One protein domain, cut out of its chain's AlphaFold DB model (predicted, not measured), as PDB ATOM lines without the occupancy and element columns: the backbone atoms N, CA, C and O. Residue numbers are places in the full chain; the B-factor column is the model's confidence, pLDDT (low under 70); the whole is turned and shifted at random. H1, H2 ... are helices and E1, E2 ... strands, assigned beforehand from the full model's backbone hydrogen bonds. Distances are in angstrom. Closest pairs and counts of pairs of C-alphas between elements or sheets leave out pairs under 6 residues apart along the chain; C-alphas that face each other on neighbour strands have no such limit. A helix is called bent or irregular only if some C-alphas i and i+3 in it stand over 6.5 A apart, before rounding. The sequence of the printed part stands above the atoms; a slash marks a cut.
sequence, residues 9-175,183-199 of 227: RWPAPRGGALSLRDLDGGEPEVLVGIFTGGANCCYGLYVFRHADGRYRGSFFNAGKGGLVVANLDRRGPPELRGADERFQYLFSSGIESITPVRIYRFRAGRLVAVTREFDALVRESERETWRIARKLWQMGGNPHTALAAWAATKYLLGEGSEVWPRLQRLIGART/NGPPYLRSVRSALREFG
ATOM      1  N   ARG A   9      -4.120  12.694  -3.087       80.12
ATOM      2  CA  ARG A   9      -3.055  12.788  -2.088       80.12
ATOM      3  C   ARG A   9      -3.458  11.983  -0.862       80.12
ATOM      4  O   ARG A   9      -4.572  12.137  -0.372       80.12
ATOM      5  N   TRP A  10      -2.530  11.172  -0.375       74.25
ATOM      6  CA  TRP A  10      -2.738  10.196   0.675       74.25
ATOM      7  C   TRP A  10      -1.817  10.416   1.864       74.25
ATOM      8  O   TRP A  10      -0.601  10.506   1.678       74.25
ATOM      9  N   PRO A  11      -2.386  10.429   3.081       71.06
ATOM     10  CA  PRO A  11      -3.814  10.526   3.394       71.06
ATOM     11  C   PRO A  11      -4.406  11.863   2.929       71.06
ATOM     12  O   PRO A  11      -3.700  12.870   2.814       71.06
ATOM     13  N   ALA A  12      -5.713  11.867   2.664       62.69
ATOM     14  CA  ALA A  12      -6.424  13.080   2.289       62.69
ATOM     15  C   ALA A  12      -6.453  14.068   3.478       62.69
ATOM     16  O   ALA A  12      -6.814  13.668   4.586       62.69
ATOM     17  N   PRO A  13      -6.146  15.366   3.280       55.28
ATOM     18  CA  PRO A  13      -6.156  16.364   4.357       55.28
ATOM     19  C   PRO A  13      -7.522  16.570   5.039       55.28
ATOM     20  O   PRO A  13      -7.571  17.146   6.121       55.28
ATOM     21  N   ARG A  14      -8.629  16.142   4.410       48.97
ATOM     22  CA  ARG A  14      -9.989  16.138   4.974       48.97
ATOM     23  C   ARG A  14     -10.755  14.896   4.493       48.97
ATOM     24  O   ARG A  14     -10.791  14.636   3.295       48.97
ATOM     25  N   GLY A  15     -11.371  14.158   5.419       46.16
ATOM     26  CA  GLY A  15     -12.521  13.266   5.180       46.16
ATOM     27  C   GLY A  15     -12.320  11.949   4.414       46.16
ATOM     28  O   GLY A  15     -13.183  11.088   4.507       46.16
ATOM     29  N   GLY A  16     -11.212  11.738   3.703       58.34
ATOM     30  CA  GLY A  16     -10.970  10.508   2.939       58.34
ATOM     31  C   GLY A  16      -9.790   9.707   3.473       58.34
ATOM     32  O   GLY A  16      -8.783   9.584   2.787       58.34
ATOM     33  N   ALA A  17      -9.876   9.190   4.701       77.56
ATOM     34  CA  ALA A  17      -8.885   8.238   5.214       77.56
ATOM     35  C   ALA A  17      -9.048   6.840   4.594       77.56
ATOM     36  O   ALA A  17      -8.226   5.979   4.861       77.56
ATOM     37  N   LEU A  18     -10.077   6.617   3.770       88.44
ATOM     38  CA  LEU A  18     -10.418   5.343   3.145       88.44
ATOM     39  C   LEU A  18     -10.746   5.560   1.662       88.44
ATOM     40  O   LEU A  18     -11.500   6.476   1.331       88.44
ATOM     41  N   SER A  19     -10.213   4.726   0.771       88.81
ATOM     42  CA  SER A  19     -10.657   4.655  -0.628       88.81
ATOM     43  C   SER A  19     -10.439   3.273  -1.232       88.81
ATOM     44  O   SER A  19      -9.693   2.462  -0.686       88.81
ATOM     45  N   LEU A  20     -11.077   3.032  -2.377       91.56
ATOM     46  CA  LEU A  20     -10.794   1.903  -3.253       91.56
ATOM     47  C   LEU A  20     -10.052   2.407  -4.488       91.56
ATOM     48  O   LEU A  20     -10.500   3.357  -5.140       91.56
ATOM     49  N   ARG A  21      -8.925   1.781  -4.820       92.12
ATOM     50  CA  ARG A  21      -8.156   2.113  -6.021       92.12
ATOM     51  C   ARG A  21      -7.480   0.863  -6.555       92.12
ATOM     52  O   ARG A  21      -6.771   0.205  -5.814       92.12
ATOM     53  N   ASP A  22      -7.665   0.582  -7.838       94.38
ATOM     54  CA  ASP A  22      -6.873  -0.431  -8.536       94.38
ATOM     55  C   ASP A  22      -5.442   0.089  -8.730       94.38
ATOM     56  O   ASP A  22      -5.228   1.068  -9.453       94.38
ATOM     57  N   LEU A  23      -4.482  -0.504  -8.017       95.56
ATOM     58  CA  LEU A  23      -3.062  -0.154  -8.046       95.56
ATOM     59  C   LEU A  23      -2.213  -1.167  -8.822       95.56
ATOM     60  O   LEU A  23      -1.062  -0.851  -9.144       95.56
ATOM     61  N   ASP A  24      -2.725  -2.368  -9.108       94.19
ATOM     62  CA  ASP A  24      -1.951  -3.433  -9.758       94.19
ATOM     63  C   ASP A  24      -2.555  -4.014 -11.050       94.19
ATOM     64  O   ASP A  24      -1.827  -4.709 -11.771       94.19
ATOM     65  N   GLY A  25      -3.764  -3.594 -11.435       91.25
ATOM     66  CA  GLY A  25      -4.468  -3.961 -12.671       91.25
ATOM     67  C   GLY A  25      -5.502  -5.071 -12.480       91.25
ATOM     68  O   GLY A  25      -5.718  -5.857 -13.405       91.25
ATOM     69  N   GLY A  26      -6.072  -5.178 -11.279       90.62
ATOM     70  CA  GLY A  26      -6.925  -6.280 -10.842       90.62
ATOM     71  C   GLY A  26      -8.061  -5.828  -9.923       90.62
ATOM     72  O   GLY A  26      -8.749  -4.846 -10.194       90.62
ATOM     73  N   GLU A  27      -8.305  -6.588  -8.851       93.19
ATOM     74  CA  GLU A  27      -9.283  -6.188  -7.834       93.19
ATOM     75  C   GLU A  27      -8.789  -4.929  -7.101       93.19
ATOM     76  O   GLU A  27      -7.665  -4.945  -6.599       93.19
ATOM     77  N   PRO A  28      -9.607  -3.862  -6.994       95.56
ATOM     78  CA  PRO A  28      -9.190  -2.632  -6.334       95.56
ATOM     79  C   PRO A  28      -8.695  -2.849  -4.904       95.56
ATOM     80  O   PRO A  28      -9.377  -3.456  -4.075       95.56
ATOM     81  N   GLU A  29      -7.538  -2.281  -4.579       96.62
ATOM     82  CA  GLU A  29      -7.046  -2.251  -3.211       96.62
ATOM     83  C   GLU A  29      -7.829  -1.271  -2.336       96.62
ATOM     84  O   GLU A  29      -8.236  -0.189  -2.769       96.62
ATOM     85  N   VAL A  30      -7.952  -1.616  -1.052       95.56
ATOM     86  CA  VAL A  30      -8.440  -0.704  -0.013       95.56
ATOM     87  C   VAL A  30      -7.264   0.099   0.528       95.56
ATOM     88  O   VAL A  30      -6.342  -0.455   1.131       95.56
ATOM     89  N   LEU A  31      -7.295   1.412   0.344       94.06
ATOM     90  CA  LEU A  31      -6.287   2.336   0.847       94.06
ATOM     91  C   LEU A  31      -6.810   2.982   2.122       94.06
ATOM     92  O   LEU A  31      -7.822   3.678   2.083       94.06
ATOM     93  N   VAL A  32      -6.094   2.787   3.231       92.06
ATOM     94  CA  VAL A  32      -6.381   3.441   4.509       92.06
ATOM     95  C   VAL A  32      -5.234   4.369   4.883       92.06
ATOM     96  O   VAL A  32      -4.148   3.940   5.273       92.06
ATOM     97  N   GLY A  33      -5.471   5.665   4.743       89.38
ATOM     98  CA  GLY A  33      -4.539   6.708   5.122       89.38
ATOM     99  C   GLY A  33      -4.608   6.999   6.619       89.38
ATOM    100  O   GLY A  33      -5.680   7.286   7.144       89.38
ATOM    101  N   ILE A  34      -3.464   6.977   7.298       84.88
ATOM    102  CA  ILE A  34      -3.368   7.290   8.726       84.88
ATOM    103  C   ILE A  34      -2.488   8.516   8.958       84.88
ATOM    104  O   ILE A  34      -1.510   8.761   8.246       84.88
ATOM    105  N   PHE A  35      -2.818   9.272   9.998       83.06
ATOM    106  CA  PHE A  35      -1.972  10.335  10.519       83.06
ATOM    107  C   PHE A  35      -1.560   9.968  11.939       83.06
ATOM    108  O   PHE A  35      -2.419   9.724  12.783       83.06
ATOM    109  N   THR A  36      -0.255   9.892  12.196       71.00
ATOM    110  CA  THR A  36       0.243   9.338  13.462       71.00
ATOM    111  C   THR A  36       0.215  10.328  14.633       71.00
ATOM    112  O   THR A  36       0.387   9.899  15.766       71.00
ATOM    113  N   GLY A  37       0.000  11.633  14.401       66.94
ATOM    114  CA  GLY A  37       0.019  12.656  15.465       66.94
ATOM    115  C   GLY A  37       1.419  12.944  16.055       66.94
ATOM    116  O   GLY A  37       2.373  12.204  15.795       66.94
ATOM    117  N   GLY A  38       1.599  14.102  16.725       63.44
ATOM    118  CA  GLY A  38       2.886  14.590  17.288       63.44
ATOM    119  C   GLY A  38       3.511  15.876  16.680       63.44
ATOM    120  O   GLY A  38       2.959  16.518  15.798       63.44
ATOM    121  N   ALA A  39       4.693  16.286  17.160       60.81
ATOM    122  CA  ALA A  39       5.435  17.446  16.616       60.81
ATOM    123  C   ALA A  39       6.327  17.091  15.403       60.81
ATOM    124  O   ALA A  39       6.747  17.955  14.640       60.81
ATOM    125  N   ASN A  40       6.597  15.795  15.227       60.44
ATOM    126  CA  ASN A  40       7.495  15.206  14.230       60.44
ATOM    127  C   ASN A  40       6.746  14.234  13.286       60.44
ATOM    128  O   ASN A  40       7.360  13.345  12.698       60.44
ATOM    129  N   CYS A  41       5.412  14.351  13.199       65.50
ATOM    130  CA  CYS A  41       4.528  13.374  12.549       65.50
ATOM    131  C   CYS A  41       4.921  13.023  11.133       65.50
ATOM    132  O   CYS A  41       5.399  13.868  10.374       65.50
ATOM    133  N   CYS A  42       4.485  11.834  10.731       78.62
ATOM    134  CA  CYS A  42       4.374  11.489   9.334       78.62
ATOM    135  C   CYS A  42       3.026  10.836   9.044       78.62
ATOM    136  O   CYS A  42       2.284  10.382   9.917       78.62
ATOM    137  N   TYR A  43       2.707  10.838   7.767       86.56
ATOM    138  CA  TYR A  43       1.601  10.105   7.221       86.56
ATOM    139  C   TYR A  43       1.976   8.636   7.032       86.56
ATOM    140  O   TYR A  43       3.114   8.303   6.698       86.56
ATOM    141  N   GLY A  44       0.999   7.755   7.211       88.44
ATOM    142  CA  GLY A  44       1.104   6.341   6.882       88.44
ATOM    143  C   GLY A  44       0.006   5.928   5.911       88.44
ATOM    144  O   GLY A  44      -1.050   6.561   5.842       88.44
ATOM    145  N   LEU A  45       0.252   4.860   5.164       91.06
ATOM    146  CA  LEU A  45      -0.719   4.263   4.256       91.06
ATOM    147  C   LEU A  45      -0.766   2.755   4.488       91.06
ATOM    148  O   LEU A  45       0.216   2.059   4.241       91.06
ATOM    149  N   TYR A  46      -1.914   2.255   4.925       93.50
ATOM    150  CA  TYR A  46      -2.244   0.844   4.791       93.50
ATOM    151  C   TYR A  46      -2.847   0.592   3.413       93.50
ATOM    152  O   TYR A  46      -3.691   1.353   2.946       93.50
ATOM    153  N   VAL A  47      -2.426  -0.493   2.776       95.44
ATOM    154  CA  VAL A  47      -3.014  -0.999   1.537       95.44
ATOM    155  C   VAL A  47      -3.438  -2.436   1.782       95.44
ATOM    156  O   VAL A  47      -2.597  -3.274   2.119       95.44
ATOM    157  N   PHE A  48      -4.726  -2.724   1.632       96.94
ATOM    158  CA  PHE A  48      -5.258  -4.078   1.699       96.94
ATOM    159  C   PHE A  48      -5.538  -4.575   0.289       96.94
ATOM    160  O   PHE A  48      -6.362  -4.009  -0.427       96.94
ATOM    161  N   ARG A  49      -4.855  -5.653  -0.084       96.81
ATOM    162  CA  ARG A  49      -5.006  -6.326  -1.373       96.81
ATOM    163  C   ARG A  49      -5.719  -7.651  -1.176       96.81
ATOM    164  O   ARG A  49      -5.338  -8.412  -0.281       96.81
ATOM    165  N   HIS A  50      -6.699  -7.955  -2.015       95.31
ATOM    166  CA  HIS A  50      -7.323  -9.271  -2.020       95.31
ATOM    167  C   HIS A  50      -6.423 -10.291  -2.735       95.31
ATOM    168  O   HIS A  50      -5.913 -10.059  -3.833       95.31
ATOM    169  N   ALA A  51      -6.139 -11.402  -2.061       92.25
ATOM    170  CA  ALA A  51      -5.295 -12.476  -2.568       92.25
ATOM    171  C   ALA A  51      -5.637 -13.790  -1.865       92.25
ATOM    172  O   ALA A  51      -5.662 -13.844  -0.634       92.25
ATOM    173  N   ASP A  52      -5.824 -14.859  -2.638       91.25
ATOM    174  CA  ASP A  52      -6.115 -16.202  -2.118       91.25
ATOM    175  C   ASP A  52      -7.371 -16.234  -1.221       91.25
ATOM    176  O   ASP A  52      -7.363 -16.820  -0.141       91.25
ATOM    177  N   GLY A  53      -8.436 -15.539  -1.641       93.06
ATOM    178  CA  GLY A  53      -9.727 -15.509  -0.940       93.06
ATOM    179  C   GLY A  53      -9.763 -14.672   0.345       93.06
ATOM    180  O   GLY A  53     -10.696 -14.813   1.132       93.06
ATOM    181  N   ARG A  54      -8.749 -13.834   0.605       94.75
ATOM    182  CA  ARG A  54      -8.707 -12.941   1.776       94.75
ATOM    183  C   ARG A  54      -7.960 -11.639   1.503       94.75
ATOM    184  O   ARG A  54      -7.077 -11.580   0.651       94.75
ATOM    185  N   TYR A  55      -8.254 -10.606   2.287       94.69
ATOM    186  CA  TYR A  55      -7.480  -9.364   2.270       94.69
ATOM    187  C   TYR A  55      -6.173  -9.511   3.052       94.69
ATOM    188  O   TYR A  55      -6.141 -10.034   4.167       94.69
ATOM    189  N   ARG A  56      -5.080  -9.014   2.470       95.94
ATOM    190  CA  ARG A  56      -3.758  -8.922   3.095       95.94
ATOM    191  C   ARG A  56      -3.344  -7.458   3.177       95.94
ATOM    192  O   ARG A  56      -3.259  -6.785   2.153       95.94
ATOM    193  N   GLY A  57      -3.096  -6.978   4.393       95.25
ATOM    194  CA  GLY A  57      -2.672  -5.604   4.655       95.25
ATOM    195  C   GLY A  57      -1.162  -5.418   4.529       95.25
ATOM    196  O   GLY A  57      -0.379  -6.298   4.882       95.25
ATOM    197  N   SER A  58      -0.742  -4.261   4.035       95.62
ATOM    198  CA  SER A  58       0.651  -3.808   4.030       95.62
ATOM    199  C   SER A  58       0.714  -2.352   4.459       95.62
ATOM    200  O   SER A  58      -0.091  -1.545   4.007       95.62
ATOM    201  N   PHE A  59       1.655  -2.025   5.343       92.69
ATOM    202  CA  PHE A  59       1.860  -0.665   5.830       92.69
ATOM    203  C   PHE A  59       3.043  -0.003   5.126       92.69
ATOM    204  O   PHE A  59       4.114  -0.600   4.998       92.69
ATOM    205  N   PHE A  60       2.866   1.256   4.737       91.44
ATOM    206  CA  PHE A  60       3.904   2.084   4.142       91.44
ATOM    207  C   PHE A  60       4.024   3.412   4.887       91.44
ATOM    208  O   PHE A  60       3.034   4.111   5.109       91.44
ATOM    209  N   ASN A  61       5.260   3.784   5.223       88.06
ATOM    210  CA  ASN A  61       5.565   5.130   5.690       88.06
ATOM    211  C   ASN A  61       5.476   6.097   4.499       88.06
ATOM    212  O   ASN A  61       6.227   5.964   3.532       88.06
ATOM    213  N   ALA A  62       4.542   7.044   4.570       87.25
ATOM    214  CA  ALA A  62       4.293   8.049   3.542       87.25
ATOM    215  C   ALA A  62       4.945   9.407   3.870       87.25
ATOM    216  O   ALA A  62       4.830  10.349   3.084       87.25
ATOM    217  N   GLY A  63       5.632   9.516   5.011       84.69
ATOM    218  CA  GLY A  63       6.397  10.700   5.378       84.69
ATOM    219  C   GLY A  63       5.551  11.934   5.660       84.69
ATOM    220  O   GLY A  63       4.324  11.893   5.709       84.69
ATOM    221  N   LYS A  64       6.205  13.087   5.796       80.88
ATOM    222  CA  LYS A  64       5.523  14.385   5.975       80.88
ATOM    223  C   LYS A  64       4.697  14.785   4.744       80.88
ATOM    224  O   LYS A  64       3.712  15.513   4.848       80.88
ATOM    225  N   GLY A  65       5.123  14.348   3.557       81.44
ATOM    226  CA  GLY A  65       4.512  14.719   2.281       81.44
ATOM    227  C   GLY A  65       3.267  13.911   1.922       81.44
ATOM    228  O   GLY A  65       2.415  14.418   1.180       81.44
ATOM    229  N   GLY A  66       3.135  12.698   2.459       88.75
ATOM    230  CA  GLY A  66       2.162  11.732   1.978       88.75
ATOM    231  C   GLY A  66       2.571  11.137   0.623       88.75
ATOM    232  O   GLY A  66       3.630  11.442   0.069       88.75
ATOM    233  N   LEU A  67       1.691  10.319   0.052       91.44
ATOM    234  CA  LEU A  67       1.825   9.766  -1.295       91.44
ATOM    235  C   LEU A  67       0.768  10.375  -2.214       91.44
ATOM    236  O   LEU A  67      -0.401  10.442  -1.869       91.44
ATOM    237  N   VAL A  68       1.150  10.804  -3.407       92.62
ATOM    238  CA  VAL A  68       0.209  11.174  -4.465       92.62
ATOM    239  C   VAL A  68       0.024   9.968  -5.371       92.62
ATOM    240  O   VAL A  68       0.969   9.564  -6.044       92.62
ATOM    241  N   VAL A  69      -1.180   9.408  -5.392       92.88
ATOM    242  CA  VAL A  69      -1.565   8.336  -6.310       92.88
ATOM    243  C   VAL A  69      -2.034   8.984  -7.605       92.88
ATOM    244  O   VAL A  69      -2.984   9.767  -7.593       92.88
ATOM    245  N   ALA A  70      -1.353   8.705  -8.712       93.19
ATOM    246  CA  ALA A  70      -1.688   9.243 -10.025       93.19
ATOM    247  C   ALA A  70      -1.135   8.340 -11.128       93.19
ATOM    248  O   ALA A  70      -0.071   7.756 -10.975       93.19
ATOM    249  N   ASN A  71      -1.825   8.272 -12.266       94.00
ATOM    250  CA  ASN A  71      -1.277   7.637 -13.460       94.00
ATOM    251  C   ASN A  71      -0.254   8.587 -14.106       94.00
ATOM    252  O   ASN A  71      -0.626   9.513 -14.837       94.00
ATOM    253  N   LEU A  72       1.020   8.437 -13.736       94.69
ATOM    254  CA  LEU A  72       2.068   9.400 -14.065       94.69
ATOM    255  C   LEU A  72       2.596   9.199 -15.485       94.69
ATOM    256  O   LEU A  72       2.944  10.179 -16.147       94.69
ATOM    257  N   ASP A  73       2.651   7.952 -15.952       92.19
ATOM    258  CA  ASP A  73       3.104   7.603 -17.302       92.19
ATOM    259  C   ASP A  73       1.955   7.494 -18.324       92.19
ATOM    260  O   ASP A  73       2.211   7.371 -19.526       92.19
ATOM    261  N   ARG A  74       0.703   7.628 -17.859       91.94
ATOM    262  CA  ARG A  74      -0.547   7.479 -18.626       91.94
ATOM    263  C   ARG A  74      -0.743   6.063 -19.174       91.94
ATOM    264  O   ARG A  74      -1.298   5.901 -20.265       91.94
ATOM    265  N   ARG A  75      -0.281   5.036 -18.456       88.81
ATOM    266  CA  ARG A  75      -0.372   3.628 -18.863       88.81
ATOM    267  C   ARG A  75      -0.789   2.749 -17.691       88.81
ATOM    268  O   ARG A  75      -0.139   2.724 -16.661       88.81
ATOM    269  N   GLY A  76      -1.831   1.944 -17.891       89.50
ATOM    270  CA  GLY A  76      -2.223   0.927 -16.914       89.50
ATOM    271  C   GLY A  76      -2.518   1.499 -15.513       89.50
ATOM    272  O   GLY A  76      -3.040   2.615 -15.419       89.50
ATOM    273  N   PRO A  77      -2.223   0.730 -14.444       94.38
ATOM    274  CA  PRO A  77      -2.458   1.140 -13.059       94.38
ATOM    275  C   PRO A  77      -1.616   2.356 -12.636       94.38
ATOM    276  O   PRO A  77      -0.523   2.553 -13.162       94.38
ATOM    277  N   PRO A  78      -2.081   3.157 -11.662       95.69
ATOM    278  CA  PRO A  78      -1.400   4.367 -11.224       95.69
ATOM    279  C   PRO A  78      -0.107   4.094 -10.439       95.69
ATOM    280  O   PRO A  78       0.045   3.090  -9.743       95.69
ATOM    281  N   GLU A  79       0.791   5.075 -10.451       97.19
ATOM    282  CA  GLU A  79       1.942   5.151  -9.560       97.19
ATOM    283  C   GLU A  79       1.634   5.911  -8.267       97.19
ATOM    284  O   GLU A  79       0.713   6.724  -8.176       97.19
ATOM    285  N   LEU A  80       2.489   5.698  -7.268       96.19
ATOM    286  CA  LEU A  80       2.514   6.450  -6.023       96.19
ATOM    287  C   LEU A  80       3.774   7.319  -5.988       96.19
ATOM    288  O   LEU A  80       4.893   6.807  -5.934       96.19
ATOM    289  N   ARG A  81       3.602   8.640  -6.007       96.31
ATOM    290  CA  ARG A  81       4.682   9.627  -5.893       96.31
ATOM    291  C   ARG A  81       4.770  10.162  -4.472       96.31
ATOM    292  O   ARG A  81       3.842  10.808  -4.001       96.31
ATOM    293  N   GLY A  82       5.916   9.990  -3.838       94.19
ATOM    294  CA  GLY A  82       6.250  10.607  -2.559       94.19
ATOM    295  C   GLY A  82       7.699  11.059  -2.540       94.19
ATOM    296  O   GLY A  82       8.261  11.455  -3.567       94.19
ATOM    297  N   ALA A  83       8.313  10.949  -1.371       92.69
ATOM    298  CA  ALA A  83       9.727  11.201  -1.185       92.69
ATOM    299  C   ALA A  83      10.436   9.993  -0.558       92.69
ATOM    300  O   ALA A  83       9.810   9.031  -0.106       92.69
ATOM    301  N   ASP A  84      11.765  10.007  -0.607       94.00
ATOM    302  CA  ASP A  84      12.598   9.001   0.041       94.00
ATOM    303  C   ASP A  84      12.836   9.384   1.504       94.00
ATOM    304  O   ASP A  84      13.812  10.058   1.845       94.00
ATOM    305  N   GLU A  85      11.927   8.949   2.374       89.19
ATOM    306  CA  GLU A  85      11.936   9.276   3.806       89.19
ATOM    307  C   GLU A  85      13.177   8.769   4.549       89.19
ATOM    308  O   GLU A  85      13.472   9.231   5.645       89.19
ATOM    309  N   ARG A  86      13.986   7.894   3.938       91.19
ATOM    310  CA  ARG A  86      15.284   7.488   4.499       91.19
ATOM    311  C   ARG A  86      16.269   8.660   4.620       91.19
ATOM    312  O   ARG A  86      17.240   8.564   5.359       91.19
ATOM    313  N   PHE A  87      16.030   9.765   3.905       91.31
ATOM    314  CA  PHE A  87      16.801  11.007   4.033       91.31
ATOM    315  C   PHE A  87      16.326  11.920   5.168       91.31
ATOM    316  O   PHE A  87      17.026  12.880   5.504       91.31
ATOM    317  N   GLN A  88      15.158  11.652   5.752       87.12
ATOM    318  CA  GLN A  88      14.650  12.426   6.876       87.12
ATOM    319  C   GLN A  88      15.599  12.277   8.075       87.12
ATOM    320  O   GLN A  88      16.148  11.204   8.308       87.12
ATOM    321  N   TYR A  89      15.832  13.362   8.819       84.56
ATOM    322  CA  TYR A  89      16.723  13.416   9.992       84.56
ATOM    323  C   TYR A  89      18.226  13.195   9.752       84.56
ATOM    324  O   TYR A  89      19.015  13.401  10.675       84.56
ATOM    325  N   LEU A  90      18.676  12.850   8.539       86.06
ATOM    326  CA  LEU A  90      20.106  12.600   8.302       86.06
ATOM    327  C   LEU A  90      20.975  13.857   8.421       86.06
ATOM    328  O   LEU A  90      22.115  13.792   8.877       86.06
ATOM    329  N   PHE A  91      20.456  15.005   7.979       85.19
ATOM    330  CA  PHE A  91      21.258  16.225   7.810       85.19
ATOM    331  C   PHE A  91      20.612  17.492   8.382       85.19
ATOM    332  O   PHE A  91      21.252  18.543   8.381       85.19
ATOM    333  N   SER A  92      19.380  17.396   8.882       79.31
ATOM    334  CA  SER A  92      18.667  18.467   9.583       79.31
ATOM    335  C   SER A  92      17.639  17.881  10.555       79.31
ATOM    336  O   SER A  92      17.476  16.664  10.624       79.31
ATOM    337  N   SER A  93      16.926  18.741  11.282       78.88
ATOM    338  CA  SER A  93      15.698  18.358  11.979       78.88
ATOM    339  C   SER A  93      14.661  17.786  10.992       78.88
ATOM    340  O   SER A  93      14.689  18.065   9.788       78.88
ATOM    341  N   GLY A  94      13.723  16.967  11.476       70.25
ATOM    342  CA  GLY A  94      12.732  16.305  10.614       70.25
ATOM    343  C   GLY A  94      11.820  17.265   9.857       70.25
ATOM    344  O   GLY A  94      11.445  16.990   8.721       70.25
ATOM    345  N   ILE A  95      11.498  18.414  10.458       72.44
ATOM    346  CA  ILE A  95      10.634  19.435   9.849       72.44
ATOM    347  C   ILE A  95      11.333  20.120   8.671       72.44
ATOM    348  O   ILE A  95      10.670  20.439   7.679       72.44
ATOM    349  N   GLU A  96      12.646  20.315   8.780       80.19
ATOM    350  CA  GLU A  96      13.491  21.009   7.804       80.19
ATOM    351  C   GLU A  96      14.164  20.059   6.809       80.19
ATOM    352  O   GLU A  96      14.878  20.502   5.909       80.19
ATOM    353  N   SER A  97      13.959  18.751   6.968       86.06
ATOM    354  CA  SER A  97      14.534  17.750   6.079       86.06
ATOM    355  C   SER A  97      13.971  17.907   4.665       86.06
ATOM    356  O   SER A  97      12.760  17.926   4.443       86.06
ATOM    357  N   ILE A  98      14.880  17.989   3.701       91.38
ATOM    358  CA  ILE A  98      14.605  17.922   2.270       91.38
ATOM    359  C   ILE A  98      14.998  16.530   1.793       91.38
ATOM    360  O   ILE A  98      16.143  16.108   1.978       91.38
ATOM    361  N   THR A  99      14.052  15.830   1.176       92.25
ATOM    362  CA  THR A  99      14.188  14.441   0.732       92.25
ATOM    363  C   THR A  99      14.009  14.351  -0.793       92.25
ATOM    364  O   THR A  99      13.255  15.137  -1.375       92.25
ATOM    365  N   PRO A 100      14.731  13.453  -1.492       94.62
ATOM    366  CA  PRO A 100      14.605  13.320  -2.941       94.62
ATOM    367  C   PRO A 100      13.283  12.642  -3.320       94.62
ATOM    368  O   PRO A 100      12.739  11.845  -2.554       94.62
ATOM    369  N   VAL A 101      12.780  12.920  -4.528       96.38
ATOM    370  CA  VAL A 101      11.552  12.287  -5.035       96.38
ATOM    371  C   VAL A 101      11.680  10.763  -5.093       96.38
ATOM    372  O   VAL A 101      12.699  10.210  -5.522       96.38
ATOM    373  N   ARG A 102      10.605  10.062  -4.729       96.50
ATOM    374  CA  ARG A 102      10.494   8.612  -4.897       96.50
ATOM    375  C   ARG A 102       9.157   8.261  -5.531       96.50
ATOM    376  O   ARG A 102       8.122   8.791  -5.146       96.50
ATOM    377  N   ILE A 103       9.194   7.392  -6.535       97.44
ATOM    378  CA  ILE A 103       8.004   6.946  -7.257       97.44
ATOM    379  C   ILE A 103       7.963   5.432  -7.170       97.44
ATOM    380  O   ILE A 103       8.992   4.766  -7.342       97.44
ATOM    381  N   TYR A 104       6.781   4.909  -6.890       97.62
ATOM    382  CA  TYR A 104       6.536   3.501  -6.661       97.62
ATOM    383  C   TYR A 104       5.414   2.995  -7.563       97.62
ATOM    384  O   TYR A 104       4.454   3.715  -7.824       97.62
ATOM    385  N   ARG A 105       5.509   1.730  -7.966       97.25
ATOM    386  CA  ARG A 105       4.358   0.933  -8.401       97.25
ATOM    387  C   ARG A 105       4.025  -0.071  -7.314       97.25
ATOM    388  O   ARG A 105       4.929  -0.622  -6.682       97.25
ATOM    389  N   PHE A 106       2.741  -0.316  -7.107       96.88
ATOM    390  CA  PHE A 106       2.298  -1.369  -6.210       96.88
ATOM    391  C   PHE A 106       2.319  -2.711  -6.946       96.88
ATOM    392  O   PHE A 106       1.827  -2.827  -8.067       96.88
ATOM    393  N   ARG A 107       2.965  -3.719  -6.359       95.38
ATOM    394  CA  ARG A 107       3.076  -5.068  -6.927       95.38
ATOM    395  C   ARG A 107       2.987  -6.092  -5.809       95.38
ATOM    396  O   ARG A 107       3.870  -6.134  -4.952       95.38
ATOM    397  N   ALA A 108       1.936  -6.913  -5.830       92.81
ATOM    398  CA  ALA A 108       1.752  -8.035  -4.909       92.81
ATOM    399  C   ALA A 108       1.978  -7.656  -3.426       92.81
ATOM    400  O   ALA A 108       2.737  -8.312  -2.712       92.81
ATOM    401  N   GLY A 109       1.359  -6.561  -2.970       94.75
ATOM    402  CA  GLY A 109       1.480  -6.105  -1.579       94.75
ATOM    403  C   GLY A 109       2.701  -5.229  -1.282       94.75
ATOM    404  O   GLY A 109       2.941  -4.893  -0.128       94.75
ATOM    405  N   ARG A 110       3.512  -4.852  -2.279       95.81
ATOM    406  CA  ARG A 110       4.753  -4.090  -2.057       95.81
ATOM    407  C   ARG A 110       4.820  -2.844  -2.925       95.81
ATOM    408  O   ARG A 110       4.484  -2.888  -4.104       95.81
ATOM    409  N   LEU A 111       5.357  -1.760  -2.369       95.56
ATOM    410  CA  LEU A 111       5.797  -0.605  -3.146       95.56
ATOM    411  C   LEU A 111       7.175  -0.883  -3.755       95.56
ATOM    412  O   LEU A 111       8.195  -0.899  -3.064       95.56
ATOM    413  N   VAL A 112       7.202  -1.110  -5.066       95.88
ATOM    414  CA  VAL A 112       8.424  -1.301  -5.848       95.88
ATOM    415  C   VAL A 112       8.822   0.034  -6.444       95.88
ATOM    416  O   VAL A 112       8.058   0.659  -7.176       95.88
ATOM    417  N   ALA A 113      10.026   0.491  -6.129       95.31
ATOM    418  CA  ALA A 113      10.439   1.817  -6.527       95.31
ATOM    419  C   ALA A 113      10.917   1.862  -7.987       95.31
ATOM    420  O   ALA A 113      11.885   1.198  -8.357       95.31
ATOM    421  N   VAL A 114      10.269   2.708  -8.781       96.50
ATOM    422  CA  VAL A 114      10.432   2.837 -10.240       96.50
ATOM    423  C   VAL A 114      10.865   4.249 -10.650       96.50
ATOM    424  O   VAL A 114      10.763   4.624 -11.808       96.50
ATOM    425  N   THR A 115      11.377   5.054  -9.710       97.19
ATOM    426  CA  THR A 115      11.699   6.483  -9.906       97.19
ATOM    427  C   THR A 115      12.456   6.816 -11.199       97.19
ATOM    428  O   THR A 115      12.210   7.863 -11.785       97.19
ATOM    429  N   ARG A 116      13.357   5.942 -11.663       93.75
ATOM    430  CA  ARG A 116      14.149   6.169 -12.887       93.75
ATOM    431  C   ARG A 116      13.360   6.114 -14.185       93.75
ATOM    432  O   ARG A 116      13.859   6.552 -15.204       93.75
ATOM    433  N   GLU A 117      12.158   5.561 -14.166       95.50
ATOM    434  CA  GLU A 117      11.300   5.545 -15.349       95.50
ATOM    435  C   GLU A 117      10.676   6.931 -15.611       95.50
ATOM    436  O   GLU A 117      10.081   7.157 -16.659       95.50
ATOM    437  N   PHE A 118      10.845   7.879 -14.678       96.62
ATOM    438  CA  PHE A 118      10.201   9.190 -14.679       96.62
ATOM    439  C   PHE A 118      11.216  10.342 -14.725       96.62
ATOM    440  O   PHE A 118      11.188  11.240 -13.877       96.62
ATOM    441  N   ASP A 119      12.096  10.349 -15.730       95.31
ATOM    442  CA  ASP A 119      13.180  11.335 -15.891       95.31
ATOM    443  C   ASP A 119      12.736  12.791 -15.702       95.31
ATOM    444  O   ASP A 119      13.424  13.575 -15.049       95.31
ATOM    445  N   ALA A 120      11.565  13.168 -16.223       96.06
ATOM    446  CA  ALA A 120      11.045  14.528 -16.090       96.06
ATOM    447  C   ALA A 120      10.812  14.935 -14.621       96.06
ATOM    448  O   ALA A 120      11.171  16.048 -14.230       96.06
ATOM    449  N   LEU A 121      10.263  14.028 -13.806       96.44
ATOM    450  CA  LEU A 121      10.017  14.255 -12.378       96.44
ATOM    451  C   LEU A 121      11.319  14.220 -11.575       96.44
ATOM    452  O   LEU A 121      11.488  15.003 -10.639       96.44
ATOM    453  N   VAL A 122      12.272  13.367 -11.960       97.56
ATOM    454  CA  VAL A 122      13.603  13.356 -11.336       97.56
ATOM    455  C   VAL A 122      14.351  14.659 -11.627       97.56
ATOM    456  O   VAL A 122      14.906  15.252 -10.706       97.56
ATOM    457  N   ARG A 123      14.312  15.163 -12.869       97.81
ATOM    458  CA  ARG A 123      14.899  16.466 -13.234       97.81
ATOM    459  C   ARG A 123      14.209  17.634 -12.527       97.81
ATOM    460  O   ARG A 123      14.864  18.618 -12.204       97.81
ATOM    461  N   GLU A 124      12.898  17.569 -12.304       97.38
ATOM    462  CA  GLU A 124      12.183  18.573 -11.505       97.38
ATOM    463  C   GLU A 124      12.684  18.590 -10.054       97.38
ATOM    464  O   GLU A 124      13.044  19.653  -9.549       97.38
ATOM    465  N   SER A 125      12.806  17.413  -9.435       96.94
ATOM    466  CA  SER A 125      13.346  17.267  -8.080       96.94
ATOM    467  C   SER A 125      14.813  17.708  -7.979       96.94
ATOM    468  O   SER A 125      15.191  18.360  -7.006       96.94
ATOM    469  N   GLU A 126      15.636  17.433  -8.994       97.69
ATOM    470  CA  GLU A 126      17.024  17.910  -9.072       97.69
ATOM    471  C   GLU A 126      17.088  19.444  -9.050       97.69
ATOM    472  O   GLU A 126      17.760  20.023  -8.192       97.69
ATOM    473  N   ARG A 127      16.313  20.115  -9.912       97.94
ATOM    474  CA  ARG A 127      16.268  21.585  -9.957       97.94
ATOM    475  C   ARG A 127      15.759  22.178  -8.653       97.94
ATOM    476  O   ARG A 127      16.270  23.202  -8.195       97.94
ATOM    477  N   GLU A 128      14.737  21.567  -8.063       97.00
ATOM    478  CA  GLU A 128      14.150  22.029  -6.811       97.00
ATOM    479  C   GLU A 128      15.135  21.913  -5.645       97.00
ATOM    480  O   GLU A 128      15.390  22.907  -4.961       97.00
ATOM    481  N   THR A 129      15.727  20.736  -5.447       96.44
ATOM    482  CA  THR A 129      16.696  20.489  -4.369       96.44
ATOM    483  C   THR A 129      17.931  21.375  -4.519       96.44
ATOM    484  O   THR A 129      18.378  21.972  -3.538       96.44
ATOM    485  N   TRP A 130      18.418  21.583  -5.746       95.62
ATOM    486  CA  TRP A 130      19.500  22.528  -6.022       95.62
ATOM    487  C   TRP A 130      19.123  23.978  -5.690       95.62
ATOM    488  O   TRP A 130      19.890  24.701  -5.044       95.62
ATOM    489  N   ARG A 131      17.929  24.425  -6.096       96.31
ATOM    490  CA  ARG A 131      17.421  25.772  -5.796       96.31
ATOM    491  C   ARG A 131      17.287  25.995  -4.289       96.31
ATOM    492  O   ARG A 131      17.667  27.060  -3.806       96.31
ATOM    493  N   ILE A 132      16.774  25.009  -3.553       94.06
ATOM    494  CA  ILE A 132      16.648  25.073  -2.092       94.06
ATOM    495  C   ILE A 132      18.034  25.144  -1.445       94.06
ATOM    496  O   ILE A 132      18.259  26.031  -0.625       94.06
ATOM    497  N   ALA A 133      18.977  24.291  -1.858       91.44
ATOM    498  CA  ALA A 133      20.351  24.325  -1.357       91.44
ATOM    499  C   ALA A 133      20.994  25.704  -1.556       91.44
ATOM    500  O   ALA A 133      21.556  26.269  -0.621       91.44
ATOM    501  N   ARG A 134      20.851  26.286  -2.754       90.12
ATOM    502  CA  ARG A 134      21.335  27.639  -3.051       90.12
ATOM    503  C   ARG A 134      20.683  28.708  -2.181       90.12
ATOM    504  O   ARG A 134      21.386  29.594  -1.711       90.12
ATOM    505  N   LYS A 135      19.364  28.644  -1.989       90.38
ATOM    506  CA  LYS A 135      18.637  29.616  -1.165       90.38
ATOM    507  C   LYS A 135      19.096  29.548   0.292       90.38
ATOM    508  O   LYS A 135      19.412  30.584   0.861       90.38
ATOM    509  N   LEU A 136      19.179  28.344   0.862       87.00
ATOM    510  CA  LEU A 136      19.676  28.134   2.225       87.00
ATOM    511  C   LEU A 136      21.093  28.692   2.369       87.00
ATOM    512  O   LEU A 136      21.337  29.479   3.274       87.00
ATOM    513  N   TRP A 137      21.972  28.395   1.410       82.50
ATOM    514  CA  TRP A 137      23.332  28.934   1.380       82.50
ATOM    515  C   TRP A 137      23.364  30.470   1.369       82.50
ATOM    516  O   TRP A 137      24.100  31.085   2.132       82.50
ATOM    517  N   GLN A 138      22.573  31.105   0.499       84.00
ATOM    518  CA  GLN A 138      22.520  32.567   0.375       84.00
ATOM    519  C   GLN A 138      21.981  33.250   1.635       84.00
ATOM    520  O   GLN A 138      22.356  34.382   1.917       84.00
ATOM    521  N   MET A 139      21.126  32.563   2.389       84.56
ATOM    522  CA  MET A 139      20.551  33.052   3.641       84.56
ATOM    523  C   MET A 139      21.405  32.715   4.877       84.56
ATOM    524  O   MET A 139      20.948  32.938   5.990       84.56
ATOM    525  N   GLY A 140      22.605  32.143   4.709       79.31
ATOM    526  CA  GLY A 140      23.451  31.700   5.829       79.31
ATOM    527  C   GLY A 140      22.943  30.446   6.557       79.31
ATOM    528  O   GLY A 140      23.457  30.088   7.609       79.31
ATOM    529  N   GLY A 141      21.934  29.761   6.011       81.56
ATOM    530  CA  GLY A 141      21.393  28.518   6.556       81.56
ATOM    531  C   GLY A 141      22.182  27.275   6.132       81.56
ATOM    532  O   GLY A 141      23.017  27.316   5.228       81.56
ATOM    533  N   ASN A 142      21.869  26.131   6.748       82.19
ATOM    534  CA  ASN A 142      22.501  24.845   6.443       82.19
ATOM    535  C   ASN A 142      21.899  24.190   5.172       82.19
ATOM    536  O   ASN A 142      20.756  23.729   5.198       82.19
ATOM    537  N   PRO A 143      22.657  24.058   4.066       87.69
ATOM    538  CA  PRO A 143      22.165  23.520   2.795       87.69
ATOM    539  C   PRO A 143      22.249  21.985   2.700       87.69
ATOM    540  O   PRO A 143      21.855  21.409   1.684       87.69
ATOM    541  N   HIS A 144      22.788  21.301   3.711       88.88
ATOM    542  CA  HIS A 144      23.205  19.899   3.626       88.88
ATOM    543  C   HIS A 144      22.106  18.919   3.261       88.88
ATOM    544  O   HIS A 144      22.341  18.013   2.458       88.88
ATOM    545  N   THR A 145      20.915  19.093   3.830       91.38
ATOM    546  CA  THR A 145      19.786  18.213   3.526       91.38
ATOM    547  C   THR A 145      19.375  18.329   2.058       91.38
ATOM    548  O   THR A 145      19.158  17.316   1.399       91.38
ATOM    549  N   ALA A 146      19.369  19.545   1.510       94.19
ATOM    550  CA  ALA A 146      19.025  19.788   0.117       94.19
ATOM    551  C   ALA A 146      20.135  19.316  -0.833       94.19
ATOM    552  O   ALA A 146      19.841  18.725  -1.867       94.19
ATOM    553  N   LEU A 147      21.408  19.492  -0.461       94.50
ATOM    554  CA  LEU A 147      22.552  18.985  -1.227       94.50
ATOM    555  C   LEU A 147      22.616  17.448  -1.255       94.50
ATOM    556  O   LEU A 147      22.971  16.875  -2.286       94.50
ATOM    557  N   ALA A 148      22.235  16.770  -0.169       95.06
ATOM    558  CA  ALA A 148      22.167  15.309  -0.128       95.06
ATOM    559  C   ALA A 148      21.032  14.769  -1.018       95.06
ATOM    560  O   ALA A 148      21.244  13.828  -1.787       95.06
ATOM    561  N   ALA A 149      19.852  15.398  -0.971       96.88
ATOM    562  CA  ALA A 149      18.740  15.077  -1.865       96.88
ATOM    563  C   ALA A 149      19.085  15.366  -3.340       96.88
ATOM    564  O   ALA A 149      18.822  14.541  -4.218       96.88
ATOM    565  N   TRP A 150      19.758  16.487  -3.617       97.50
ATOM    566  CA  TRP A 150      20.281  16.807  -4.945       97.50
ATOM    567  C   TRP A 150      21.258  15.732  -5.439       97.50
ATOM    568  O   TRP A 150      21.098  15.206  -6.537       97.50
ATOM    569  N   ALA A 151      22.214  15.312  -4.609       97.38
ATOM    570  CA  ALA A 151      23.139  14.242  -4.968       97.38
ATOM    571  C   ALA A 151      22.393  12.948  -5.345       97.38
ATOM    572  O   ALA A 151      22.687  12.341  -6.376       97.38
ATOM    573  N   ALA A 152      21.387  12.554  -4.561       97.75
ATOM    574  CA  ALA A 152      20.560  11.381  -4.840       97.75
ATOM    575  C   ALA A 152      19.829  11.481  -6.192       97.75
ATOM    576  O   ALA A 152      19.848  10.528  -6.976       97.75
ATOM    577  N   THR A 153      19.245  12.641  -6.508       97.31
ATOM    578  CA  THR A 153      18.573  12.865  -7.804       97.31
ATOM    579  C   THR A 153      19.546  12.817  -8.983       97.31
ATOM    580  O   THR A 153      19.238  12.170  -9.983       97.31
ATOM    581  N   LYS A 154      20.767  13.353  -8.856       97.38
ATOM    582  CA  LYS A 154      21.813  13.207  -9.890       97.38
ATOM    583  C   LYS A 154      22.172  11.740 -10.156       97.38
ATOM    584  O   LYS A 154      22.332  11.352 -11.310       97.38
ATOM    585  N   TYR A 155      22.228  10.889  -9.127       96.94
ATOM    586  CA  TYR A 155      22.422   9.440  -9.316       96.94
ATOM    587  C   TYR A 155      21.205   8.730  -9.927       96.94
ATOM    588  O   TYR A 155      21.367   7.731 -10.634       96.94
ATOM    589  N   LEU A 156      19.984   9.218  -9.692       95.75
ATOM    590  CA  LEU A 156      18.802   8.716 -10.398       95.75
ATOM    591  C   LEU A 156      18.873   9.033 -11.897       95.75
ATOM    592  O   LEU A 156      18.566   8.147 -12.689       95.75
ATOM    593  N   LEU A 157      19.362  10.224 -12.262       95.56
ATOM    594  CA  LEU A 157      19.558  10.680 -13.648       95.56
ATOM    595  C   LEU A 157      20.766  10.047 -14.359       95.56
ATOM    596  O   LEU A 157      20.966  10.270 -15.548       95.56
ATOM    597  N   GLY A 158      21.607   9.286 -13.652       94.56
ATOM    598  CA  GLY A 158      22.864   8.768 -14.207       94.56
ATOM    599  C   GLY A 158      23.987   9.812 -14.318       94.56
ATOM    600  O   GLY A 158      25.048   9.515 -14.862       94.56
ATOM    601  N   GLU A 159      23.793  10.996 -13.738       95.44
ATOM    602  CA  GLU A 159      24.697  12.157 -13.753       95.44
ATOM    603  C   GLU A 159      25.564  12.219 -12.471       95.44
ATOM    604  O   GLU A 159      26.017  13.276 -12.028       95.44
ATOM    605  N   GLY A 160      25.798  11.066 -11.831       94.12
ATOM    606  CA  GLY A 160      26.504  10.960 -10.546       94.12
ATOM    607  C   GLY A 160      27.961  11.445 -10.567       94.12
ATOM    608  O   GLY A 160      28.497  11.822  -9.525       94.12
ATOM    609  N   SER A 161      28.597  11.491 -11.744       94.19
ATOM    610  CA  SER A 161      29.958  12.019 -11.922       94.19
ATOM    611  C   SER A 161      30.078  13.507 -11.588       94.19
ATOM    612  O   SER A 161      31.155  13.964 -11.219       94.19
ATOM    613  N   GLU A 162      28.982  14.265 -11.671       94.19
ATOM    614  CA  GLU A 162      28.971  15.696 -11.352       94.19
ATOM    615  C   GLU A 162      28.887  15.980  -9.846       94.19
ATOM    616  O   GLU A 162      29.213  17.082  -9.404       94.19
ATOM    617  N   VAL A 163      28.461  14.998  -9.046       94.81
ATOM    618  CA  VAL A 163      28.124  15.194  -7.629       94.81
ATOM    619  C   VAL A 163      29.346  15.608  -6.815       94.81
ATOM    620  O   VAL A 163      29.345  16.667  -6.188       94.81
ATOM    621  N   TRP A 164      30.405  14.796  -6.816       93.00
ATOM    622  CA  TRP A 164      31.543  15.005  -5.913       93.00
ATOM    623  C   TRP A 164      32.346  16.269  -6.215       93.00
ATOM    624  O   TRP A 164      32.540  17.047  -5.278       93.00
ATOM    625  N   PRO A 165      32.720  16.561  -7.479       92.19
ATOM    626  CA  PRO A 165      33.423  17.803  -7.792       92.19
ATOM    627  C   PRO A 165      32.615  19.042  -7.390       92.19
ATOM    628  O   PRO A 165      33.176  20.049  -6.954       92.19
ATOM    629  N   ARG A 166      31.279  18.984  -7.508       91.31
ATOM    630  CA  ARG A 166      30.400  20.092  -7.121       91.31
ATOM    631  C   ARG A 166      30.329  20.258  -5.606       91.31
ATOM    632  O   ARG A 166      30.525  21.374  -5.134       91.31
ATOM    633  N   LEU A 167      30.084  19.179  -4.858       89.50
ATOM    634  CA  LEU A 167      30.015  19.236  -3.394       89.50
ATOM    635  C   LEU A 167      31.353  19.674  -2.786       89.50
ATOM    636  O   LEU A 167      31.366  20.536  -1.915       89.50
ATOM    637  N   GLN A 168      32.474  19.146  -3.285       86.88
ATOM    638  CA  GLN A 168      33.813  19.537  -2.836       86.88
ATOM    639  C   GLN A 168      34.090  21.018  -3.091       86.88
ATOM    640  O   GLN A 168      34.578  21.697  -2.195       86.88
ATOM    641  N   ARG A 169      33.731  21.541  -4.273       83.69
ATOM    642  CA  ARG A 169      33.885  22.972  -4.574       83.69
ATOM    643  C   ARG A 169      33.063  23.841  -3.627       83.69
ATOM    644  O   ARG A 169      33.575  24.835  -3.137       83.69
ATOM    645  N   LEU A 170      31.802  23.485  -3.380       79.12
ATOM    646  CA  LEU A 170      30.930  24.265  -2.499       79.12
ATOM    647  C   LEU A 170      31.454  24.279  -1.064       79.12
ATOM    648  O   LEU A 170      31.563  25.341  -0.465       79.12
ATOM    649  N   ILE A 171      31.818  23.111  -0.539       72.62
ATOM    650  CA  ILE A 171      32.294  22.970   0.840       72.62
ATOM    651  C   ILE A 171      33.693  23.578   1.008       72.62
ATOM    652  O   ILE A 171      33.972  24.164   2.044       72.62
ATOM    653  N   GLY A 172      34.560  23.485  -0.004       65.19
ATOM    654  CA  GLY A 172      35.906  24.064   0.028       65.19
ATOM    655  C   GLY A 172      35.959  25.582  -0.186       65.19
ATOM    656  O   GLY A 172      36.944  26.201   0.193       65.19
ATOM    657  N   ALA A 173      34.925  26.198  -0.776       60.03
ATOM    658  CA  ALA A 173      34.905  27.628  -1.114       60.03
ATOM    659  C   ALA A 173      34.490  28.567   0.038       60.03
ATOM    660  O   ALA A 173      34.497  29.784  -0.148       60.03
ATOM    661  N   ARG A 174      34.130  28.049   1.220       52.25
ATOM    662  CA  ARG A 174      33.970  28.864   2.431       52.25
ATOM    663  C   ARG A 174      34.708  28.242   3.605       52.25
ATOM    664  O   ARG A 174      34.410  27.131   4.030       52.25
ATOM    665  N   THR A 175      35.621  29.041   4.145       44.88
ATOM    666  CA  THR A 175      36.071  29.008   5.528       44.88
ATOM    667  C   THR A 175      34.876  28.784   6.450       44.88
ATOM    668  O   THR A 175      33.850  29.454   6.352       44.88
ATOM    669  N   ASN A 183      29.984  20.686   8.787       56.72
ATOM    670  CA  ASN A 183      30.368  21.099   7.424       56.72
ATOM    671  C   ASN A 183      31.801  20.637   7.100       56.72
ATOM    672  O   ASN A 183      32.758  21.193   7.623       56.72
ATOM    673  N   GLY A 184      31.982  19.621   6.241       57.69
ATOM    674  CA  GLY A 184      33.330  19.164   5.856       57.69
ATOM    675  C   GLY A 184      33.437  17.708   5.375       57.69
ATOM    676  O   GLY A 184      32.436  17.104   4.975       57.69
ATOM    677  N   PRO A 185      34.642  17.098   5.429       61.69
ATOM    678  CA  PRO A 185      34.857  15.684   5.103       61.69
ATOM    679  C   PRO A 185      33.903  14.700   5.808       61.69
ATOM    680  O   PRO A 185      33.496  13.736   5.154       61.69
ATOM    681  N   PRO A 186      33.487  14.911   7.080       79.00
ATOM    682  CA  PRO A 186      32.454  14.090   7.711       79.00
ATOM    683  C   PRO A 186      31.125  14.102   6.947       79.00
ATOM    684  O   PRO A 186      30.594  13.035   6.658       79.00
ATOM    685  N   TYR A 187      30.636  15.272   6.518       84.81
ATOM    686  CA  TYR A 187      29.409  15.373   5.721       84.81
ATOM    687  C   TYR A 187      29.523  14.637   4.386       84.81
ATOM    688  O   TYR A 187      28.654  13.835   4.050       84.81
ATOM    689  N   LEU A 188      30.616  14.847   3.643       88.25
ATOM    690  CA  LEU A 188      30.832  14.167   2.360       88.25
ATOM    691  C   LEU A 188      30.839  12.639   2.514       88.25
ATOM    692  O   LEU A 188      30.259  11.927   1.687       88.25
ATOM    693  N   ARG A 189      31.458  12.125   3.587       88.50
ATOM    694  CA  ARG A 189      31.427  10.692   3.919       88.50
ATOM    695  C   ARG A 189      30.016  10.223   4.265       88.50
ATOM    696  O   ARG A 189      29.604   9.191   3.738       88.50
ATOM    697  N   SER A 190      29.266  10.979   5.064       90.56
ATOM    698  CA  SER A 190      27.881  10.649   5.425       90.56
ATOM    699  C   SER A 190      26.955  10.619   4.211       90.56
ATOM    700  O   SER A 190      26.202   9.662   4.047       90.56
ATOM    701  N   VAL A 191      27.063  11.590   3.295       93.25
ATOM    702  CA  VAL A 191      26.322  11.574   2.019       93.25
ATOM    703  C   VAL A 191      26.681  10.332   1.210       93.25
ATOM    704  O   VAL A 191      25.795   9.632   0.727       93.25
ATOM    705  N   ARG A 192      27.972  10.004   1.084       93.75
ATOM    706  CA  ARG A 192      28.405   8.803   0.356       93.75
ATOM    707  C   ARG A 192      27.869   7.520   0.987       93.75
ATOM    708  O   ARG A 192      27.469   6.621   0.248       93.75
ATOM    709  N   SER A 193      27.868   7.436   2.317       93.38
ATOM    710  CA  SER A 193      27.333   6.291   3.055       93.38
ATOM    711  C   SER A 193      25.839   6.130   2.798       93.38
ATOM    712  O   SER A 193      25.429   5.079   2.313       93.38
ATOM    713  N   ALA A 194      25.058   7.197   2.983       93.94
ATOM    714  CA  ALA A 194      23.616   7.194   2.747       93.94
ATOM    715  C   ALA A 194      23.277   6.805   1.299       93.94
ATOM    716  O   ALA A 194      22.457   5.924   1.055       93.94
ATOM    717  N   LEU A 195      23.962   7.388   0.307       95.88
ATOM    718  CA  LEU A 195      23.745   7.038  -1.100       95.88
ATOM    719  C   LEU A 195      24.078   5.571  -1.400       95.88
ATOM    720  O   LEU A 195      23.432   4.964  -2.255       95.88
ATOM    721  N   ARG A 196      25.085   4.990  -0.739       95.31
ATOM    722  CA  ARG A 196      25.417   3.567  -0.892       95.31
ATOM    723  C   ARG A 196      24.343   2.690  -0.266       95.31
ATOM    724  O   ARG A 196      23.799   1.829  -0.948       95.31
ATOM    725  N   GLU A 197      24.052   2.927   1.005       94.31
ATOM    726  CA  GLU A 197      23.101   2.160   1.809       94.31
ATOM    727  C   GLU A 197      21.707   2.164   1.179       94.31
ATOM    728  O   GLU A 197      21.045   1.135   1.067       94.31
ATOM    729  N   PHE A 198      21.286   3.315   0.657       93.94
ATOM    730  CA  PHE A 198      19.970   3.469   0.046       93.94
ATOM    731  C   PHE A 198      19.909   3.016  -1.415       93.94
ATOM    732  O   PHE A 198      18.836   3.079  -2.030       93.94
ATOM    733  N   GLY A 199      21.039   2.545  -1.949       92.88
ATOM    734  CA  GLY A 199      21.183   1.935  -3.264       92.88
ATOM    735  C   GLY A 199      21.503   2.904  -4.399       92.88
ATOM    736  O   GLY A 199      21.750   2.452  -5.506       92.88
TER     737      GLY A 199
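What this domain is: This is residues 9 to 175 and 183 to 199 of the 227 residues of an uncharacterized protein of Actinobacteria bacterium (UniProt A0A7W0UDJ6). Look for an elongated body with two strongly twisted four-stranded sheets, partly face to face as a sandwich, towards one end and a group of four helices towards the other. H1 and H2 join the two regions by grazing the second sheet, mainly at E7; H2 sits between H1 and H4, and H3 is at the end away from the sheets. The printed part has 184 residues, with eight named strands followed by four named helices, of mixed class. The sheets run E1 E2 E3 E4 and E5 E6 E7 E8, both antiparallel. By its radius of gyration of the C-alphas, 18.0 A, the whole is compact, and it spans 63 by 36 by 25 A.

Where its parts are: Find C-alpha 18 at (-10.418, 5.343, 3.145), where E1, residues 18 to 21, begins. Next come E2, 29 to 35, E3, 43 to 51 and 25.6 A long, and E4, 54 to 63, 28.3 A. Read on through E5, 67 to 70, E6, 79 to 83, E7, 101 to 107, 19.4 A, and E8, 110 to 113. H1, 119 to 138, runs 28.3 A from C-alpha 119 at (13.180, 11.335, -15.891). H2 is 144 to 156, 18.5 A; H3, 160 to 172, 19.3 A; H4, 185 to 197, 18.2 A, ends at (23.101, 2.160, 1.809).

How they stand to each other: Each sheet is a meander, each strand the antiparallel neighbour of the one before. Look at N 19 and O 31, 2.9 A, for E1 and E2; N 32 and O 46, 2.8 A, for E2 and E3; N 47 and O 58, 2.8 A, for E3 and E4. In the other sheet see N 68 and O 81, 2.8 A; N 80 and O 104, 2.8 A; N 105 and O 112, 2.9 A. Between the sheets, the closest C-alphas of E4 and E6 are Ala 62 and Gly 82, 6.9 A. H1 grazes the second sheet with residues 121 to 129, H2 with 149 to 156. H2, the hub, touches H1 at a shallow tilt of 23 degrees, opposite ways, closest at C-alphas 133 and 146, 5.0 A. H2, H3 and H4 form an up and down bundle, each running against the one before. H2 touches H3, closest at C-alphas 154 and 160, 5.2 A; H2 and H4 only just touch, with 3 pairs of C-alphas within 8 A, closest at 148 and 191, 6.0 A. In H1, H2 and H4 every O i to N i+4 pair is within hydrogen-bond range; in H3, 7 of 9. H3 is irregular, but only just: C-alphas 161 and 164 are 6.9 A apart.

The domain as a whole: The farthest C-alphas, Gly 53 and Thr 175, are 64.2 A apart. Residues 176 to 182 are not printed, and 9.9 A separates C-alphas 175 and 183. The link E6 to E7, residues 84 to 100, is long. Confidence is under 70 at residues 12 to 16, 37 to 41, 172 to 175 and 183 to 185.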